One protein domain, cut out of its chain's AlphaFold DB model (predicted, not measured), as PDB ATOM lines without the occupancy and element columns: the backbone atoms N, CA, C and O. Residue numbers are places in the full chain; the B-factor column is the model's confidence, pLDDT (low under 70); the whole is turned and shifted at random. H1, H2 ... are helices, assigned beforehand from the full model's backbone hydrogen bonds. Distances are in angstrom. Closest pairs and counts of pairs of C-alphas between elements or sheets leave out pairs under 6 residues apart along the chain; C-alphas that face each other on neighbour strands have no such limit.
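Overview. This is residues 160 to 203 of the 237 residues of the protein "Mariner Mos1 transposase" of Eumeta variegata (UniProt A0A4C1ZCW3). Three short helices make an open U: H1 and H2, joined at a corner, form one arm, H3 forms the other, and the space between the arms is empty. Residues 179 to 184, of which 179 to 181 belong to H2, stick out at the bend. The printed part has 44 residues with three named helices in the order H1, H2, H3 and no named strand; the class is all helix. It is only just compact, close to loose, with a radius of gyration of the C-alphas of 10.9 A, and it spans 27 by 19 by 16 A.

Along the chain. Find C-alpha 160 at (216.770, 136.326, 116.446); there H1, residues 160 to 168, begins, and it runs 11.4 A. Go on to C-alpha 173 at (206.163, 127.588, 119.825), where H2, residues 173 to 181, begins its 12.5 A. H3, residues 188 to 199, is the longest helix at 16.6 A and ends at C-alpha 199, at (211.086, 140.476, 127.363).

Arrangement. Look first at the tight link from H1 to H2. The two helices touch only at the corner by this link, and only just, with 3 pairs of C-alphas within 8 A; the closest C-alphas are those of Val 167 and Gly 173, 5.0 A apart. Their lines are about perpendicular, at 76 degrees. A short link of 6 residues then leads to H3, which is apart from H1 and from H2. In H1, H2 and H3 every O i to N i+4 pair is within hydrogen-bond range.

Size, cuts and confidence. The two C-alphas farthest apart are those of Glu 183 and Asn 200, at 28.3 A, while the C-alphas of Leu 160 and Phe 203, first and last printed, are 12.1 A apart. The printed part has no cut, and neither link is long. Read the B-factor column with care: the mean pLDDT of the printed part is 70.4, and residues 168 to 188 are under 70.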
ATOM      1  N   LEU A 160     217.321 136.000 115.130       84.00
ATOM      2  CA  LEU A 160     216.770 136.326 116.446       84.00
ATOM      3  C   LEU A 160     215.386 136.966 116.335       84.00
ATOM      4  O   LEU A 160     214.498 136.589 117.087       84.00
ATOM      5  N   GLU A 161     215.165 137.874 115.385       84.06
ATOM      6  CA  GLU A 161     213.836 138.449 115.136       84.06
ATOM      7  C   GLU A 161     212.837 137.399 114.635       84.06
ATOM      8  O   GLU A 161     211.714 137.339 115.126       84.06
ATOM      9  N   LEU A 162     213.238 136.503 113.729       84.69
ATOM     10  CA  LEU A 162     212.384 135.395 113.289       84.69
ATOM     11  C   LEU A 162     212.055 134.433 114.436       84.69
ATOM     12  O   LEU A 162     210.904 134.025 114.571       84.69
ATOM     13  N   ILE A 163     213.025 134.107 115.292       82.94
ATOM     14  CA  ILE A 163     212.818 133.281 116.488       82.94
ATOM     15  C   ILE A 163     211.890 134.000 117.470       82.94
ATOM     16  O   ILE A 163     210.947 133.390 117.962       82.94
ATOM     17  N   LYS A 164     212.080 135.303 117.707       81.44
ATOM     18  CA  LYS A 164     211.170 136.122 118.523       81.44
ATOM     19  C   LYS A 164     209.754 136.131 117.954       81.44
ATOM     20  O   LYS A 164     208.810 136.059 118.727       81.44
ATOM     21  N   ILE A 165     209.586 136.188 116.633       80.06
ATOM     22  CA  ILE A 165     208.271 136.130 115.978       80.06
ATOM     23  C   ILE A 165     207.656 134.733 116.113       80.06
ATOM     24  O   ILE A 165     206.469 134.626 116.403       80.06
ATOM     25  N   LEU A 166     208.439 133.668 115.934       72.50
ATOM     26  CA  LEU A 166     207.987 132.278 116.072       72.50
ATOM     27  C   LEU A 166     207.601 131.934 117.520       72.50
ATOM     28  O   LEU A 166     206.614 131.240 117.741       72.50
ATOM     29  N   VAL A 167     208.356 132.437 118.498       71.12
ATOM     30  CA  VAL A 167     208.103 132.241 119.937       71.12
ATOM     31  C   VAL A 167     207.030 133.207 120.458       71.12
ATOM     32  O   VAL A 167     206.242 132.848 121.329       71.12
ATOM     33  N   GLY A 168     206.982 134.432 119.931       66.75
ATOM     34  CA  GLY A 168     206.036 135.486 120.302       66.75
ATOM     35  C   GLY A 168     204.675 135.378 119.610       66.75
ATOM     36  O   GLY A 168     203.704 135.957 120.097       66.75
ATOM     37  N   SER A 169     204.582 134.622 118.512       62.84
ATOM     38  CA  SER A 169     203.312 134.192 117.921       62.84
ATOM     39  C   SER A 169     202.703 133.134 118.838       62.84
ATOM     40  O   SER A 169     203.019 131.947 118.780       62.84
ATOM     41  N   VAL A 170     201.894 133.646 119.759       63.72
ATOM     42  CA  VAL A 170     201.142 132.952 120.803       63.72
ATOM     43  C   VAL A 170     200.495 131.667 120.249       63.72
ATOM     44  O   VAL A 170     199.878 131.696 119.189       63.72
ATOM     45  N   ASP A 171     200.676 130.565 120.989       56.16
ATOM     46  CA  ASP A 171     200.007 129.248 120.899       56.16
ATOM     47  C   ASP A 171     200.693 128.053 120.199       56.16
ATOM     48  O   ASP A 171     200.205 126.938 120.374       56.16
ATOM     49  N   VAL A 172     201.843 128.179 119.514       57.31
ATOM     50  CA  VAL A 172     202.469 126.992 118.848       57.31
ATOM     51  C   VAL A 172     203.941 126.731 119.209       57.31
ATOM     52  O   VAL A 172     204.387 125.586 119.168       57.31
ATOM     53  N   GLY A 173     204.713 127.746 119.612       57.88
ATOM     54  CA  GLY A 173     206.163 127.588 119.825       57.88
ATOM     55  C   GLY A 173     206.569 126.907 121.139       57.88
ATOM     56  O   GLY A 173     207.518 126.128 121.171       57.88
ATOM     57  N   VAL A 174     205.848 127.175 122.229       60.09
ATOM     58  CA  VAL A 174     206.230 126.713 123.578       60.09
ATOM     59  C   VAL A 174     206.062 125.196 123.767       60.09
ATOM     60  O   VAL A 174     206.994 124.578 124.276       60.09
ATOM     61  N   PRO A 175     204.961 124.548 123.322       61.28
ATOM     62  CA  PRO A 175     204.806 123.097 123.467       61.28
ATOM     63  C   PRO A 175     205.826 122.317 122.629       61.28
ATOM     64  O   PRO A 175     206.381 121.331 123.096       61.28
ATOM     65  N   PHE A 176     206.127 122.794 121.414       64.50
ATOM     66  CA  PHE A 176     207.049 122.128 120.492       64.50
ATOM     67  C   PHE A 176     208.505 122.178 120.973       64.50
ATOM     68  O   PHE A 176     209.218 121.180 120.890       64.50
ATOM     69  N   LEU A 177     208.949 123.319 121.514       61.62
ATOM     70  CA  LEU A 177     210.289 123.437 122.098       61.62
ATOM     71  C   LEU A 177     210.416 122.631 123.394       61.62
ATOM     72  O   LEU A 177     211.445 121.997 123.611       61.62
ATOM     73  N   LEU A 178     209.370 122.614 124.224       61.28
ATOM     74  CA  LEU A 178     209.357 121.832 125.456       61.28
ATOM     75  C   LEU A 178     209.405 120.326 125.161       61.28
ATOM     76  O   LEU A 178     210.150 119.619 125.824       61.28
ATOM     77  N   GLU A 179     208.686 119.846 124.144       64.25
ATOM     78  CA  GLU A 179     208.668 118.432 123.740       64.25
ATOM     79  C   GLU A 179     209.967 117.983 123.048       64.25
ATOM     80  O   GLU A 179     210.420 116.863 123.265       64.25
ATOM     81  N   ALA A 180     210.626 118.862 122.285       64.75
ATOM     82  CA  ALA A 180     211.907 118.555 121.640       64.75
ATOM     83  C   ALA A 180     213.105 118.517 122.611       64.75
ATOM     84  O   ALA A 180     214.095 117.844 122.327       64.75
ATOM     85  N   TYR A 181     213.032 119.235 123.738       60.84
ATOM     86  CA  TYR A 181     214.115 119.326 124.730       60.84
ATOM     87  C   TYR A 181     213.872 118.484 126.003       60.84
ATOM     88  O   TYR A 181     214.749 118.421 126.873       60.84
ATOM     89  N   ASN A 182     212.714 117.821 126.139       60.19
ATOM     90  CA  ASN A 182     212.304 117.135 127.372       60.19
ATOM     91  C   ASN A 182     212.913 115.738 127.567       60.19
ATOM     92  O   ASN A 182     212.237 114.715 127.513       60.19
ATOM     93  N   GLU A 183     214.181 115.718 127.952       50.19
ATOM     94  CA  GLU A 183     214.622 114.733 128.953       50.19
ATOM     95  C   GLU A 183     215.405 115.385 130.109       50.19
ATOM     96  O   GLU A 183     215.535 114.802 131.181       50.19
ATOM     97  N   ALA A 184     215.830 116.649 129.947       58.03
ATOM     98  CA  ALA A 184     216.500 117.445 130.981       58.03
ATOM     99  C   ALA A 184     215.983 118.899 131.087       58.03
ATOM    100  O   ALA A 184     216.654 119.749 131.671       58.03
ATOM    101  N   ALA A 185     214.832 119.230 130.489       59.47
ATOM    102  CA  ALA A 185     214.414 120.621 130.339       59.47
ATOM    103  C   ALA A 185     213.877 121.249 131.638       59.47
ATOM    104  O   ALA A 185     213.196 120.626 132.451       59.47
ATOM    105  N   LEU A 186     214.220 122.529 131.785       60.38
ATOM    106  CA  LEU A 186     213.905 123.445 132.876       60.38
ATOM    107  C   LEU A 186     212.436 123.361 133.327       60.38
ATOM    108  O   LEU A 186     211.524 123.247 132.508       60.38
ATOM    109  N   SER A 187     212.198 123.482 134.637       68.81
ATOM    110  CA  SER A 187     210.836 123.517 135.183       68.81
ATOM    111  C   SER A 187     210.022 124.667 134.568       68.81
ATOM    112  O   SER A 187     210.570 125.730 134.268       68.81
ATOM    113  N   GLU A 188     208.702 124.498 134.421       67.44
ATOM    114  CA  GLU A 188     207.808 125.522 133.845       67.44
ATOM    115  C   GLU A 188     207.967 126.901 134.522       67.44
ATOM    116  O   GLU A 188     207.835 127.941 133.877       67.44
ATOM    117  N   ARG A 189     208.296 126.917 135.820       71.81
ATOM    118  CA  ARG A 189     208.562 128.147 136.581       71.81
ATOM    119  C   ARG A 189     209.819 128.856 136.092       71.81
ATOM    120  O   ARG A 189     209.761 130.037 135.775       71.81
ATOM    121  N   THR A 190     210.908 128.107 135.947       73.56
ATOM    122  CA  THR A 190     212.186 128.612 135.438       73.56
ATOM    123  C   THR A 190     212.015 129.177 134.027       73.56
ATOM    124  O   THR A 190     212.492 130.268 133.740       73.56
ATOM    125  N   TYR A 191     211.250 128.506 133.159       72.69
ATOM    126  CA  TYR A 191     210.943 129.028 131.821       72.69
ATOM    127  C   TYR A 191     210.232 130.390 131.862       72.69
ATOM    128  O   TYR A 191     210.591 131.293 131.109       72.69
ATOM    129  N   ARG A 192     209.233 130.558 132.739       76.25
ATOM    130  CA  ARG A 192     208.480 131.820 132.859       76.25
ATOM    131  C   ARG A 192     209.368 132.974 133.322       76.25
ATOM    132  O   ARG A 192     209.297 134.048 132.734       76.25
ATOM    133  N   GLU A 193     210.227 132.733 134.306       79.00
ATOM    134  CA  GLU A 193     211.184 133.724 134.815       79.00
ATOM    135  C   GLU A 193     212.179 134.155 133.727       79.00
ATOM    136  O   GLU A 193     212.375 135.349 133.491       79.00
ATOM    137  N   TRP A 194     212.748 133.195 132.993       77.94
ATOM    138  CA  TRP A 194     213.633 133.479 131.858       77.94
ATOM    139  C   TRP A 194     212.919 134.224 130.726       77.94
ATOM    140  O   TRP A 194     213.482 135.141 130.129       77.94
ATOM    141  N   PHE A 195     211.665 133.876 130.443       76.56
ATOM    142  CA  PHE A 195     210.870 134.539 129.413       76.56
ATOM    143  C   PHE A 195     210.557 136.001 129.764       76.56
ATOM    144  O   PHE A 195     210.541 136.863 128.881       76.56
ATOM    145  N   GLU A 196     210.343 136.306 131.044       81.88
ATOM    146  CA  GLU A 196     210.187 137.683 131.520       81.88
ATOM    147  C   GLU A 196     211.499 138.474 131.440       81.88
ATOM    148  O   GLU A 196     211.485 139.588 130.912       81.88
ATOM    149  N   LYS A 197     212.639 137.894 131.854       81.25
ATOM    150  CA  LYS A 197     213.971 138.510 131.668       81.25
ATOM    151  C   LYS A 197     214.234 138.854 130.199       81.25
ATOM    152  O   LYS A 197     214.575 139.992 129.872       81.25
ATOM    153  N   PHE A 198     213.935 137.911 129.306       77.19
ATOM    154  CA  PHE A 198     214.085 138.085 127.864       77.19
ATOM    155  C   PHE A 198     213.218 139.226 127.310       77.19
ATOM    156  O   PHE A 198     213.689 140.029 126.502       77.19
ATOM    157  N   LYS A 199     211.956 139.348 127.751       78.81
ATOM    158  CA  LYS A 199     211.086 140.476 127.363       78.81
ATOM    159  C   LYS A 199     211.591 141.821 127.872       78.81
ATOM    160  O   LYS A 199     211.385 142.831 127.203       78.81
ATOM    161  N   ASN A 200     212.252 141.822 129.024       82.88
ATOM    162  CA  ASN A 200     212.848 143.011 129.618       82.88
ATOM    163  C   ASN A 200     214.208 143.375 128.989       82.88
ATOM    164  O   ASN A 200     214.792 144.391 129.360       82.88
ATOM    165  N   GLY A 201     214.685 142.592 128.012       79.94
ATOM    166  CA  GLY A 201     215.942 142.834 127.306       79.94
ATOM    167  C   GLY A 201     217.190 142.419 128.087       79.94
ATOM    168  O   GLY A 201     218.286 142.843 127.725       79.94
ATOM    169  N   ASP A 202     217.028 141.616 129.139       79.44
ATOM    170  CA  ASP A 202     218.124 140.997 129.877       79.44
ATOM    171  C   ASP A 202     218.458 139.641 129.236       79.44
ATOM    172  O   ASP A 202     217.642 138.715 129.240       79.44
ATOM    173  N   PHE A 203     219.635 139.566 128.613       79.19
ATOM    174  CA  PHE A 203     220.129 138.391 127.886       79.19
ATOM    175  C   PHE A 203     221.319 137.729 128.588       79.19
ATOM    176  O   PHE A 203     222.004 136.914 127.968       79.19
TER     177      PHE A 203